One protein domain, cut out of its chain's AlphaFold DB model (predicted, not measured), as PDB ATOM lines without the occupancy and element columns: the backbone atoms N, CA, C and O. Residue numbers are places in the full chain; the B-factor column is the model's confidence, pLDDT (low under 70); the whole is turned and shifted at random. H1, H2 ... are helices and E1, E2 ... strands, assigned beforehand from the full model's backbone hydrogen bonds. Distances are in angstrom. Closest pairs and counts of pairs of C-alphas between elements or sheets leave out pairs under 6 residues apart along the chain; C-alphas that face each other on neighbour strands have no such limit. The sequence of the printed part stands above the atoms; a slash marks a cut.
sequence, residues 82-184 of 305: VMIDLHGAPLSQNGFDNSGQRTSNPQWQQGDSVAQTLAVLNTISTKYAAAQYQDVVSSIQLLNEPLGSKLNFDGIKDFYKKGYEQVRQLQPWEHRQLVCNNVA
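This is residues 82 to 184 of the 305 residues of the protein "Putative Glucan 1,3-beta-glucosidase" of Glarea lozoyensis (strain ATCC 74030 / MF5533) (UniProt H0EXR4). Look for a small, two-strand parallel sheet, E1 and E2, beside the last part of H1, with H1 and H2 side by side, running the same way, as the middle of the domain. A long loop, residues 86 to 112, fills the region by the starts of both helices, and the short H3 follows the end of H2, with residues 179 to 184 sticking out. The printed part has 103 residues with two named strands and three named helices, in the order E1, H1, E2, H2, H3. The class is mostly helix, though under half of the residues are in named elements. The whole is only just compact, close to loose, with a radius of gyration of the C-alphas of 15.1 A, and spans 43 by 33 by 23 A.

Find C-alpha 82 at (168.240, 182.610, 211.507), where E1, residues 82 to 85, begins; E2 is residues 137 to 141. H1, residues 113 to 128, starts at C-alpha 113 (190.533, 179.399, 224.993) and runs 22.4 A. H2, residues 153 to 168, runs 22.7 A. H3, residues 174 to 182, ends at C-alpha 182 (185.197, 162.755, 200.390).

E1 and E2 are parallel at 18 degrees; N 138 and O 82 are 2.9 A apart, within hydrogen-bond range. With H1 between them they form a strand-helix-strand unit, parallel neighbour strands joined through a helix, with a right-handed crossover. The closest C-alphas of H1 and E2, Tyr 128 and Val 137, are 6.9 A apart. H1 touches H2 at a shallow tilt of 25 degrees, the same way; their closest C-alphas, Ser 125 and Val 167, are 5.8 A apart. H3 is apart from H1 and H2. In H1, H2 and H3, every O i to N i+4 pair is within hydrogen-bond range.

The C-alphas of Ser 104 and Trp 173, the two farthest apart, are 44.6 A apart. The printed part has no cut. The links E1 to H1 and E2 to H2 are long. Look for pLDDT under 70 at residues 135, 165 and 167 to 184.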
ATOM      1  N   VAL A  82     167.189 182.100 210.617       78.44
ATOM      2  CA  VAL A  82     168.240 182.610 211.507       78.44
ATOM      3  C   VAL A  82     169.533 181.825 211.302       78.44
ATOM      4  O   VAL A  82     169.541 180.596 211.400       78.44
ATOM      5  N   MET A  83     170.625 182.553 211.064       83.31
ATOM      6  CA  MET A  83     171.989 182.079 211.291       83.31
ATOM      7  C   MET A  83     172.417 182.535 212.688       83.31
ATOM      8  O   MET A  83     172.262 183.708 213.024       83.31
ATOM      9  N   ILE A  84     172.927 181.621 213.513       86.88
ATOM     10  CA  ILE A  84     173.488 181.962 214.828       86.88
ATOM     11  C   ILE A  84     175.005 182.030 214.693       86.88
ATOM     12  O   ILE A  84     175.630 181.013 214.403       86.88
ATOM     13  N   ASP A  85     175.596 183.196 214.927       90.56
ATOM     14  CA  ASP A  85     177.045 183.395 214.866       90.56
ATOM     15  C   ASP A  85     177.679 183.517 216.260       90.56
ATOM     16  O   ASP A  85     177.173 184.224 217.139       90.56
ATOM     17  N   LEU A  86     178.802 182.821 216.463       89.44
ATOM     18  CA  LEU A  86     179.662 182.999 217.627       89.44
ATOM     19  C   LEU A  86     180.683 184.107 217.334       89.44
ATOM     20  O   LEU A  86     181.815 183.857 216.923       89.44
ATOM     21  N   HIS A  87     180.261 185.344 217.573       92.19
ATOM     22  CA  HIS A  87     180.966 186.537 217.102       92.19
ATOM     23  C   HIS A  87     182.291 186.852 217.837       92.19
ATOM     24  O   HIS A  87     183.169 187.523 217.300       92.19
ATOM     25  N   GLY A  88     182.482 186.339 219.060       90.31
ATOM     26  CA  GLY A  88     183.682 186.576 219.871       90.31
ATOM     27  C   GLY A  88     184.116 185.343 220.662       90.31
ATOM     28  O   GLY A  88     183.280 184.627 221.218       90.31
ATOM     29  N   ALA A  89     185.428 185.106 220.731       91.12
ATOM     30  CA  ALA A  89     186.030 184.019 221.503       91.12
ATOM     31  C   ALA A  89     186.945 184.531 222.637       91.12
ATOM     32  O   ALA A  89     187.526 185.617 222.531       91.12
ATOM     33  N   PRO A  90     187.141 183.745 223.720       90.25
ATOM     34  CA  PRO A  90     188.061 184.097 224.797       90.25
ATOM     35  C   PRO A  90     189.464 184.425 224.279       90.25
ATOM     36  O   PRO A  90     190.011 183.702 223.446       90.25
ATOM     37  N   LEU A  91     190.051 185.499 224.819       91.44
ATOM     38  CA  LEU A  91     191.351 186.065 224.427       91.44
ATOM     39  C   LEU A  91     191.413 186.695 223.016       91.44
ATOM     40  O   LEU A  91     192.500 187.089 222.589       91.44
ATOM     41  N   SER A  92     190.261 186.862 222.356       93.75
ATOM     42  CA  SER A  92     190.070 187.404 221.004       93.75
ATOM     43  C   SER A  92     190.716 186.593 219.878       93.75
ATOM     44  O   SER A  92     191.907 186.268 219.898       93.75
ATOM     45  N   GLN A  93     189.914 186.309 218.850       96.19
ATOM     46  CA  GLN A  93     190.327 185.627 217.626       96.19
ATOM     47  C   GLN A  93     190.890 186.559 216.541       96.19
ATOM     48  O   GLN A  93     191.462 186.072 215.567       96.19
ATOM     49  N   ASN A  94     190.755 187.881 216.685       94.38
ATOM     50  CA  ASN A  94     191.174 188.852 215.662       94.38
ATOM     51  C   ASN A  94     191.855 190.118 216.209       94.38
ATOM     52  O   ASN A  94     192.650 190.738 215.506       94.38
ATOM     53  N   GLY A  95     191.626 190.463 217.476       88.88
ATOM     54  CA  GLY A  95     192.113 191.686 218.107       88.88
ATOM     55  C   GLY A  95     191.260 192.926 217.825       88.88
ATOM     56  O   GLY A  95     191.603 194.017 218.283       88.88
ATOM     57  N   PHE A  96     190.153 192.774 217.102       89.00
ATOM     58  CA  PHE A  96     189.193 193.832 216.821       89.00
ATOM     59  C   PHE A  96     188.221 193.992 217.999       89.00
ATOM     60  O   PHE A  96     187.981 193.051 218.760       89.00
ATOM     61  N   ASP A  97     187.636 195.177 218.161       78.75
ATOM     62  CA  ASP A  97     186.608 195.427 219.185       78.75
ATOM     63  C   ASP A  97     185.324 194.614 218.944       78.75
ATOM     64  O   ASP A  97     184.675 194.230 219.917       78.75
ATOM     65  N   ASN A  98     185.014 194.239 217.693       83.38
ATOM     66  CA  ASN A  98     183.926 193.304 217.370       83.38
ATOM     67  C   ASN A  98     184.099 191.895 217.985       83.38
ATOM     68  O   ASN A  98     183.126 191.169 218.117       83.38
ATOM     69  N   SER A  99     185.287 191.506 218.460       86.75
ATOM     70  CA  SER A  99     185.446 190.257 219.229       86.75
ATOM     71  C   SER A  99     185.067 190.386 220.712       86.75
ATOM     72  O   SER A  99     185.145 189.408 221.459       86.75
ATOM     73  N   GLY A 100     184.726 191.595 221.170       79.19
ATOM     74  CA  GLY A 100     184.522 191.944 222.577       79.19
ATOM     75  C   GLY A 100     185.810 192.269 223.350       79.19
ATOM     76  O   GLY A 100     185.724 192.758 224.475       79.19
ATOM     77  N   GLN A 101     186.995 192.036 222.768       84.62
ATOM     78  CA  GLN A 101     188.292 192.408 223.347       84.62
ATOM     79  C   GLN A 101     189.246 192.930 222.263       84.62
ATOM     80  O   GLN A 101     189.863 192.153 221.530       84.62
ATOM     81  N   ARG A 102     189.457 194.248 222.228       87.00
ATOM     82  CA  ARG A 102     190.417 194.884 221.321       87.00
ATOM     83  C   ARG A 102     191.854 194.641 221.802       87.00
ATOM     84  O   ARG A 102     192.193 194.887 222.958       87.00
ATOM     85  N   THR A 103     192.733 194.152 220.927       88.81
ATOM     86  CA  THR A 103     194.152 193.891 221.237       88.81
ATOM     87  C   THR A 103     195.015 193.898 219.975       88.81
ATOM     88  O   THR A 103     194.618 193.393 218.933       88.81
ATOM     89  N   SER A 104     196.244 194.417 220.059       90.75
ATOM     90  CA  SER A 104     197.225 194.341 218.961       90.75
ATOM     91  C   SER A 104     197.803 192.932 218.750       90.75
ATOM     92  O   SER A 104     198.464 192.671 217.741       90.75
ATOM     93  N   ASN A 105     197.564 192.030 219.704       91.69
ATOM     94  CA  ASN A 105     197.999 190.643 219.691       91.69
ATOM     95  C   ASN A 105     196.833 189.751 220.172       91.69
ATOM     96  O   ASN A 105     196.661 189.611 221.388       91.69
ATOM     97  N   PRO A 106     195.992 189.202 219.269       93.88
ATOM     98  CA  PRO A 106     194.974 188.213 219.635       93.88
ATOM     99  C   PRO A 106     195.630 186.957 220.216       93.88
ATOM    100  O   PRO A 106     196.715 186.563 219.787       93.88
ATOM    101  N   GLN A 107     195.002 186.348 221.223       94.12
ATOM    102  CA  GLN A 107     195.555 185.207 221.968       94.12
ATOM    103  C   GLN A 107     194.559 184.044 222.112       94.12
ATOM    104  O   GLN A 107     194.806 183.107 222.874       94.12
ATOM    105  N   TRP A 108     193.460 184.039 221.351       95.38
ATOM    106  CA  TRP A 108     192.741 182.792 221.079       95.38
ATOM    107  C   TRP A 108     193.720 181.743 220.513       95.38
ATOM    108  O   TRP A 108     194.688 182.096 219.841       95.38
ATOM    109  N   GLN A 109     193.499 180.460 220.816       94.50
ATOM    110  CA  GLN A 109     194.477 179.355 220.700       94.50
ATOM    111  C   GLN A 109     195.547 179.272 221.805       94.50
ATOM    112  O   GLN A 109     196.317 178.314 221.805       94.50
ATOM    113  N   GLN A 110     195.577 180.188 222.781       92.69
ATOM    114  CA  GLN A 110     196.389 180.033 223.997       92.69
ATOM    115  C   GLN A 110     195.568 179.468 225.165       92.69
ATOM    116  O   GLN A 110     194.381 179.778 225.311       92.69
ATOM    117  N   GLY A 111     196.206 178.650 226.010       92.19
ATOM    118  CA  GLY A 111     195.561 177.991 227.152       92.19
ATOM    119  C   GLY A 111     194.289 177.232 226.754       92.19
ATOM    120  O   GLY A 111     194.223 176.620 225.690       92.19
ATOM    121  N   ASP A 112     193.248 177.331 227.582       91.38
ATOM    122  CA  ASP A 112     191.964 176.655 227.352       91.38
ATOM    123  C   ASP A 112     191.009 177.414 226.407       91.38
ATOM    124  O   ASP A 112     189.866 176.992 226.232       91.38
ATOM    125  N   SER A 113     191.428 178.522 225.780       92.69
ATOM    126  CA  SER A 113     190.533 179.399 224.993       92.69
ATOM    127  C   SER A 113     189.744 178.660 223.902       92.69
ATOM    128  O   SER A 113     188.535 178.859 223.763       92.69
ATOM    129  N   VAL A 114     190.382 177.741 223.171       91.25
ATOM    130  CA  VAL A 114     189.724 176.909 222.145       91.25
ATOM    131  C   VAL A 114     188.758 175.898 222.769       91.25
ATOM    132  O   VAL A 114     187.663 175.703 222.246       91.25
ATOM    133  N   ALA A 115     189.108 175.295 223.908       79.94
ATOM    134  CA  ALA A 115     188.228 174.366 224.620       79.94
ATOM    135  C   ALA A 115     186.983 175.080 225.174       79.94
ATOM    136  O   ALA A 115     185.871 174.572 225.043       79.94
ATOM    137  N   GLN A 116     187.148 176.294 225.709       78.88
ATOM    138  CA  GLN A 116     186.047 177.165 226.127       78.88
ATOM    139  C   GLN A 116     185.158 177.563 224.938       78.88
ATOM    140  O   GLN A 116     183.936 177.481 225.037       78.88
ATOM    141  N   THR A 117     185.755 177.906 223.789       90.00
ATOM    142  CA  THR A 117     185.014 178.218 222.549       90.00
ATOM    143  C   THR A 117     184.166 177.019 222.098       90.00
ATOM    144  O   THR A 117     182.974 177.163 221.836       90.00
ATOM    145  N   LEU A 118     184.743 175.812 222.089       80.62
ATOM    146  CA  LEU A 118     184.033 174.567 221.766       80.62
ATOM    147  C   LEU A 118     182.948 174.207 222.800       80.62
ATOM    148  O   LEU A 118     181.935 173.615 222.435       80.62
ATOM    149  N   ALA A 119     183.112 174.563 224.078       76.25
ATOM    150  CA  ALA A 119     182.079 174.370 225.099       76.25
ATOM    151  C   ALA A 119     180.879 175.319 224.904       76.25
ATOM    152  O   ALA A 119     179.725 174.905 225.056       76.25
ATOM    153  N   VAL A 120     181.135 176.570 224.502       81.69
ATOM    154  CA  VAL A 120     180.085 177.525 224.106       81.69
ATOM    155  C   VAL A 120     179.373 177.041 222.841       81.69
ATOM    156  O   VAL A 120     178.146 176.973 222.838       81.69
ATOM    157  N   LEU A 121     180.107 176.600 221.814       83.56
ATOM    158  CA  LEU A 121     179.508 176.016 220.607       83.56
ATOM    159  C   LEU A 121     178.649 174.793 220.904       83.56
ATOM    160  O   LEU A 121     177.531 174.712 220.406       83.56
ATOM    161  N   ASN A 122     179.120 173.879 221.756       76.88
ATOM    162  CA  ASN A 122     178.329 172.732 222.189       76.88
ATOM    163  C   ASN A 122     177.044 173.158 222.926       76.88
ATOM    164  O   ASN A 122     176.014 172.502 222.798       76.88
ATOM    165  N   THR A 123     177.077 174.267 223.671       77.00
ATOM    166  CA  THR A 123     175.889 174.831 224.339       77.00
ATOM    167  C   THR A 123     174.895 175.402 223.320       77.00
ATOM    168  O   THR A 123     173.698 175.120 223.401       77.00
ATOM    169  N   ILE A 124     175.390 176.151 222.326       82.69
ATOM    170  CA  ILE A 124     174.593 176.708 221.222       82.69
ATOM    171  C   ILE A 124     173.964 175.578 220.394       82.69
ATOM    172  O   ILE A 124     172.750 175.577 220.193       82.69
ATOM    173  N   SER A 125     174.751 174.592 219.955       80.44
ATOM    174  CA  SER A 125     174.270 173.492 219.112       80.44
ATOM    175  C   SER A 125     173.280 172.586 219.846       80.44
ATOM    176  O   SER A 125     172.210 172.314 219.307       80.44
ATOM    177  N   THR A 126     173.562 172.201 221.098       75.69
ATOM    178  CA  THR A 126     172.650 171.373 221.913       75.69
ATOM    179  C   THR A 126     171.271 172.018 222.062       75.69
ATOM    180  O   THR A 126     170.263 171.314 222.031       75.69
ATOM    181  N   LYS A 127     171.206 173.350 222.201       80.06
ATOM    182  CA  LYS A 127     169.932 174.072 222.289       80.06
ATOM    183  C   LYS A 127     169.286 174.267 220.917       80.06
ATOM    184  O   LYS A 127     168.160 173.827 220.711       80.06
ATOM    185  N   TYR A 128     169.973 174.930 219.989       81.81
ATOM    186  CA  TYR A 128     169.354 175.493 218.783       81.81
ATOM    187  C   TYR A 128     169.372 174.574 217.552       81.81
ATOM    188  O   TYR A 128     168.685 174.876 216.582       81.81
ATOM    189  N   ALA A 129     170.083 173.439 217.578       76.62
ATOM    190  CA  ALA A 129     169.955 172.401 216.543       76.62
ATOM    191  C   ALA A 129     168.817 171.395 216.829       76.62
ATOM    192  O   ALA A 129     168.521 170.534 215.993       76.62
ATOM    193  N   ALA A 130     168.167 171.487 217.998       72.56
ATOM    194  CA  ALA A 130     167.036 170.640 218.364       72.56
ATOM    195  C   ALA A 130     165.855 170.814 217.388       72.56
ATOM    196  O   ALA A 130     165.610 171.907 216.880       72.56
ATOM    197  N   ALA A 131     165.088 169.741 217.160       71.31
ATOM    198  CA  ALA A 131     164.042 169.678 216.127       71.31
ATOM    199  C   ALA A 131     163.039 170.851 216.156       71.31
ATOM    200  O   ALA A 131     162.635 171.341 215.108       71.31
ATOM    201  N   GLN A 132     162.700 171.347 217.350       73.94
ATOM    202  CA  GLN A 132     161.797 172.486 217.577       73.94
ATOM    203  C   GLN A 132     162.296 173.848 217.051       73.94
ATOM    204  O   GLN A 132     161.538 174.813 217.066       73.94
ATOM    205  N   TYR A 133     163.565 173.945 216.642       73.44
ATOM    206  CA  TYR A 133     164.174 175.155 216.085       73.44
ATOM    207  C   TYR A 133     164.545 175.017 214.603       73.44
ATOM    208  O   TYR A 133     164.846 176.023 213.966       73.44
ATOM    209  N   GLN A 134     164.495 173.807 214.030       73.81
ATOM    210  CA  GLN A 134     164.885 173.536 212.634       73.81
ATOM    211  C   GLN A 134     163.944 174.186 211.604       73.81
ATOM    212  O   GLN A 134     164.265 174.275 210.419       73.81
ATOM    213  N   ASP A 135     162.786 174.677 212.046       66.69
ATOM    214  CA  ASP A 135     161.868 175.468 211.236       66.69
ATOM    215  C   ASP A 135     162.321 176.930 211.054       66.69
ATOM    216  O   ASP A 135     161.826 177.603 210.149       66.69
ATOM    217  N   VAL A 136     163.294 177.411 211.839       76.31
ATOM    218  CA  VAL A 136     163.808 178.795 211.806       76.31
ATOM    219  C   VAL A 136     165.333 178.852 211.710       76.31
ATOM    220  O   VAL A 136     165.864 179.530 210.830       76.31
ATOM    221  N   VAL A 137     166.042 178.163 212.605       77.75
ATOM    222  CA  VAL A 137     167.507 178.164 212.679       77.75
ATOM    223  C   VAL A 137     168.052 177.301 211.546       77.75
ATOM    224  O   VAL A 137     167.954 176.076 211.574       77.75
ATOM    225  N   SER A 138     168.606 177.949 210.523       77.19
ATOM    226  CA  SER A 138     169.121 177.288 209.320       77.19
ATOM    227  C   SER A 138     170.601 176.922 209.426       77.19
ATOM    228  O   SER A 138     171.074 176.054 208.694       77.19
ATOM    229  N   SER A 139     171.349 177.608 210.293       77.75
ATOM    230  CA  SER A 139     172.810 177.520 210.345       77.75
ATOM    231  C   SER A 139     173.391 178.037 211.666       77.75
ATOM    232  O   SER A 139     172.796 178.874 212.346       77.75
ATOM    233  N   ILE A 140     174.575 177.529 212.015       82.69
ATOM    234  CA  ILE A 140     175.411 178.022 213.114       82.69
ATOM    235  C   ILE A 140     176.800 178.311 212.535       82.69
ATOM    236  O   ILE A 140     177.449 177.397 212.020       82.69
ATOM    237  N   GLN A 141     177.253 179.560 212.611       89.00
ATOM    238  CA  GLN A 141     178.610 179.966 212.261       89.00
ATOM    239  C   GLN A 141     179.518 179.743 213.478       89.00
ATOM    240  O   GLN A 141     179.242 180.212 214.581       89.00
ATOM    241  N   LEU A 142     180.574 178.941 213.293       89.62
ATOM    242  CA  LEU A 142     181.365 178.406 214.409       89.62
ATOM    243  C   LEU A 142     182.225 179.463 215.118       89.62
ATOM    244  O   LEU A 142     182.510 179.314 216.302       89.62
ATOM    245  N   LEU A 143     182.679 180.482 214.392       92.88
ATOM    246  CA  LEU A 143     183.423 181.621 214.923       92.88
ATOM    247  C   LEU A 143     183.495 182.713 213.853       92.88
ATOM    248  O   LEU A 143     183.747 182.389 212.686       92.88
ATOM    249  N   ASN A 144     183.327 183.978 214.241       94.06
ATOM    250  CA  ASN A 144     183.519 185.098 213.323       94.06
ATOM    251  C   ASN A 144     184.992 185.497 213.149       94.06
ATOM    252  O   ASN A 144     185.759 185.503 214.111       94.06
ATOM    253  N   GLU A 145     185.368 185.838 211.916       92.81
ATOM    254  CA  GLU A 145     186.645 186.465 211.523       92.81
ATOM    255  C   GLU A 145     187.945 186.012 212.249       92.81
ATOM    256  O   GLU A 145     188.728 186.864 212.668       92.81
ATOM    257  N   PRO A 146     188.281 184.716 212.413       92.75
ATOM    258  CA  PRO A 146     189.563 184.343 213.017       92.75
ATOM    259  C   PRO A 146     190.751 184.813 212.153       92.75
ATOM    260  O   PRO A 146     190.926 184.381 211.010       92.75
ATOM    261  N   LEU A 147     191.612 185.677 212.705       92.00
ATOM    262  CA  LEU A 147     192.675 186.363 211.962       92.00
ATOM    263  C   LEU A 147     193.863 185.433 211.663       92.00
ATOM    264  O   LEU A 147     194.881 185.420 212.359       92.00
ATOM    265  N   GLY A 148     193.753 184.667 210.576       87.19
ATOM    266  CA  GLY A 148     194.731 183.648 210.171       87.19
ATOM    267  C   GLY A 148     196.169 184.138 209.939       87.19
ATOM    268  O   GLY A 148     197.083 183.321 209.931       87.19
ATOM    269  N   SER A 149     196.406 185.447 209.799       89.31
ATOM    270  CA  SER A 149     197.753 186.043 209.712       89.31
ATOM    271  C   SER A 149     198.437 186.261 211.073       89.31
ATOM    272  O   SER A 149     199.630 186.567 211.119       89.31
ATOM    273  N   LYS A 150     197.696 186.121 212.180       88.31
ATOM    274  CA  LYS A 150     198.179 186.252 213.569       88.31
ATOM    275  C   LYS A 150     198.027 184.971 214.395       88.31
ATOM    276  O   LYS A 150     198.562 184.899 215.497       88.31
ATOM    277  N   LEU A 151     197.325 183.975 213.862       91.62
ATOM    278  CA  LEU A 151     196.990 182.713 214.518       91.62
ATOM    279  C   LEU A 151     197.647 181.517 213.816       91.62
ATOM    280  O   LEU A 151     198.074 181.603 212.666       91.62
ATOM    281  N   ASN A 152     197.679 180.361 214.480       90.62
ATOM    282  CA  ASN A 152     198.069 179.108 213.845       90.62
ATOM    283  C   ASN A 152     196.926 178.601 212.947       90.62
ATOM    284  O   ASN A 152     195.892 178.140 213.436       90.62
ATOM    285  N   PHE A 153     197.133 178.651 211.631       89.06
ATOM    286  CA  PHE A 153     196.134 178.271 210.630       89.06
ATOM    287  C   PHE A 153     195.711 176.792 210.692       89.06
ATOM    288  O   PHE A 153     194.542 176.482 210.472       89.06
ATOM    289  N   ASP A 154     196.606 175.869 211.056       86.62
ATOM    290  CA  ASP A 154     196.231 174.459 211.239       86.62
ATOM    291  C   ASP A 154     195.443 174.247 212.540       86.62
ATOM    292  O   ASP A 154     194.508 173.446 212.568       86.62
ATOM    293  N   GLY A 155     195.722 175.046 213.575       84.19
ATOM    294  CA  GLY A 155     194.874 175.143 214.769       84.19
ATOM    295  C   GLY A 155     193.463 175.665 214.463       84.19
ATOM    296  O   GLY A 155     192.496 175.203 215.064       84.19
ATOM    297  N   ILE A 156     193.319 176.575 213.487       89.81
ATOM    298  CA  ILE A 156     192.001 177.017 212.996       89.81
ATOM    299  C   ILE A 156     191.285 175.840 212.319       89.81
ATOM    300  O   ILE A 156     190.154 175.528 212.686       89.81
ATOM    301  N   LYS A 157     191.934 175.135 211.379       85.62
ATOM    302  CA  LYS A 157     191.328 173.974 210.691       85.62
ATOM    303  C   LYS A 157     190.852 172.896 211.669       85.62
ATOM    304  O   LYS A 157     189.751 172.374 211.510       85.62
ATOM    305  N   ASP A 158     191.668 172.571 212.671       83.56
ATOM    306  CA  ASP A 158     191.333 171.592 213.710       83.56
ATOM    307  C   ASP A 158     190.123 172.037 214.552       83.56
ATOM    308  O   ASP A 158     189.213 171.240 214.785       83.56
ATOM    309  N   PHE A 159     190.040 173.320 214.921       90.25
ATOM    310  CA  PHE A 159     188.856 173.885 215.578       90.25
ATOM    311  C   PHE A 159     187.589 173.774 214.710       90.25
ATOM    312  O   PHE A 159     186.583 173.252 215.188       90.25
ATOM    313  N   TYR A 160     187.626 174.192 213.436       87.75
ATOM    314  CA  TYR A 160     186.454 174.095 212.548       87.75
ATOM    315  C   TYR A 160     186.031 172.640 212.314       87.75
ATOM    316  O   TYR A 160     184.835 172.352 212.272       87.75
ATOM    317  N   LYS A 161     186.986 171.703 212.229       80.94
ATOM    318  CA  LYS A 161     186.695 170.266 212.158       80.94
ATOM    319  C   LYS A 161     185.971 169.777 213.420       80.94
ATOM    320  O   LYS A 161     184.915 169.161 213.306       80.94
ATOM    321  N   LYS A 162     186.488 170.098 214.611       78.56
ATOM    322  CA  LYS A 162     185.878 169.719 215.899       78.56
ATOM    323  C   LYS A 162     184.490 170.334 216.092       78.56
ATOM    324  O   LYS A 162     183.570 169.635 216.508       78.56
ATOM    325  N   GLY A 163     184.311 171.609 215.745       80.31
ATOM    326  CA  GLY A 163     183.009 172.281 215.802       80.31
ATOM    327  C   GLY A 163     181.994 171.676 214.823       80.31
ATOM    328  O   GLY A 163     180.848 171.437 215.198       80.31
ATOM    329  N   TYR A 164     182.413 171.329 213.601       80.12
ATOM    330  CA  TYR A 164     181.574 170.597 212.645       80.12
ATOM    331  C   TYR A 164     181.148 169.222 213.190       80.12
ATOM    332  O   TYR A 164     179.971 168.866 213.123       80.12
ATOM    333  N   GLU A 165     182.082 168.461 213.768       69.56
ATOM    334  CA  GLU A 165     181.806 167.156 214.385       69.56
ATOM    335  C   GLU A 165     180.811 167.275 215.558       69.56
ATOM    336  O   GLU A 165     179.871 166.481 215.641       69.56
ATOM    337  N   GLN A 166     180.948 168.305 216.405       70.56
ATOM    338  CA  GLN A 166     180.005 168.612 217.491       70.56
ATOM    339  C   GLN A 166     178.597 168.959 216.985       70.56
ATOM    340  O   GLN A 166     177.614 168.473 217.543       70.56
ATOM    341  N   VAL A 167     178.482 169.786 215.939       66.19
ATOM    342  CA  VAL A 167     177.183 170.192 215.372       66.19
ATOM    343  C   VAL A 167     176.487 169.029 214.651       66.19
ATOM    344  O   VAL A 167     175.259 168.994 214.609       66.19
ATOM    345  N   ARG A 168     177.231 168.057 214.097       64.69
ATOM    346  CA  ARG A 168     176.646 166.982 213.270       64.69
ATOM    347  C   ARG A 168     176.304 165.667 213.980       64.69
ATOM    348  O   ARG A 168     175.575 164.893 213.370       64.69
ATOM    349  N   GLN A 169     176.810 165.397 215.191       54.97
ATOM    350  CA  GLN A 169     176.507 164.208 216.027       54.97
ATOM    351  C   GLN A 169     176.263 162.877 215.266       54.97
ATOM    352  O   GLN A 169     175.307 162.145 215.523       54.97
ATOM    353  N   LEU A 170     177.143 162.548 214.318       43.69
ATOM    354  CA  LEU A 170     177.034 161.341 213.489       43.69
ATOM    355  C   LEU A 170     177.399 160.062 214.262       43.69
ATOM    356  O   LEU A 170     178.245 160.085 215.160       43.69
ATOM    357  N   GLN A 171     176.831 158.924 213.859       41.88
ATOM    358  CA  GLN A 171     177.134 157.607 214.423       41.88
ATOM    359  C   GLN A 171     178.501 157.073 213.935       41.88
ATOM    360  O   GLN A 171     178.873 157.300 212.781       41.88
ATOM    361  N   PRO A 172     179.254 156.274 214.726       41.59
ATOM    362  CA  PRO A 172     180.637 155.866 214.402       41.59
ATOM    363  C   PRO A 172     180.866 155.048 213.112       41.59
ATOM    364  O   PRO A 172     182.005 154.701 212.783       41.59
ATOM    365  N   TRP A 173     179.814 154.653 212.393       40.28
ATOM    366  CA  TRP A 173     179.917 154.032 211.067       40.28
ATOM    367  C   TRP A 173     179.827 155.080 209.943       40.28
ATOM    368  O   TRP A 173     180.598 155.011 208.986       40.28
ATOM    369  N   GLU A 174     179.002 156.113 210.115       45.00
ATOM    370  CA  GLU A 174     178.863 157.250 209.194       45.00
ATOM    371  C   GLU A 174     180.160 158.067 209.122       45.00
ATOM    372  O   GLU A 174     180.575 158.468 208.036       45.00
ATOM    373  N   HIS A 175     180.865 158.220 210.253       47.03
ATOM    374  CA  HIS A 175     182.202 158.840 210.325       47.03
ATOM    375  C   HIS A 175     183.197 158.187 209.357       47.03
ATOM    376  O   HIS A 175     183.937 158.875 208.657       47.03
ATOM    377  N   ARG A 176     183.209 156.849 209.297       44.88
ATOM    378  CA  ARG A 176     184.122 156.087 208.432       44.88
ATOM    379  C   ARG A 176     183.724 156.201 206.961       44.88
ATOM    380  O   ARG A 176     184.592 156.394 206.115       44.88
ATOM    381  N   GLN A 177     182.424 156.166 206.668       47.34
ATOM    382  CA  GLN A 177     181.914 156.318 205.304       47.34
ATOM    383  C   GLN A 177     182.181 157.723 204.733       47.34
ATOM    384  O   GLN A 177     182.564 157.850 203.573       47.34
ATOM    385  N   LEU A 178     182.046 158.779 205.543       45.94
ATOM    386  CA  LEU A 178     182.291 160.167 205.128       45.94
ATOM    387  C   LEU A 178     183.752 160.453 204.766       45.94
ATOM    388  O   LEU A 178     183.996 161.221 203.838       45.94
ATOM    389  N   VAL A 179     184.721 159.830 205.445       46.53
ATOM    390  CA  VAL A 179     186.139 159.951 205.064       46.53
ATOM    391  C   VAL A 179     186.385 159.293 203.706       46.53
ATOM    392  O   VAL A 179     187.004 159.904 202.841       46.53
ATOM    393  N   CYS A 180     185.856 158.085 203.481       49.59
ATOM    394  CA  CYS A 180     186.004 157.378 202.206       49.59
ATOM    395  C   CYS A 180     185.311 158.095 201.036       49.59
ATOM    396  O   CYS A 180     185.866 158.143 199.941       49.59
ATOM    397  N   ASN A 181     184.130 158.677 201.261       50.31
ATOM    398  CA  ASN A 181     183.358 159.349 200.214       50.31
ATOM    399  C   ASN A 181     183.972 160.692 199.770       50.31
ATOM    400  O   ASN A 181     183.786 161.085 198.622       50.31
ATOM    401  N   ASN A 182     184.704 161.393 200.647       44.53
ATOM    402  CA  ASN A 182     185.197 162.755 200.390       44.53
ATOM    403  C   ASN A 182     186.671 162.842 199.953       44.53
ATOM    404  O   ASN A 182     187.168 163.942 199.731       44.53
ATOM    405  N   VAL A 183     187.374 161.715 199.760       47.56
ATOM    406  CA  VAL A 183     188.780 161.704 199.289       47.56
ATOM    407  C   VAL A 183     188.973 162.536 198.010       47.56
ATOM    408  O   VAL A 183     190.013 163.167 197.836       47.56
ATOM    409  N   ALA A 184     187.962 162.573 197.136       46.97
ATOM    410  CA  ALA A 184     187.992 163.328 195.889       46.97
ATOM    411  C   ALA A 184     187.705 164.837 196.036       46.97
ATOM    412  O   ALA A 184     188.092 165.584 195.143       46.97
TER     413      ALA A 184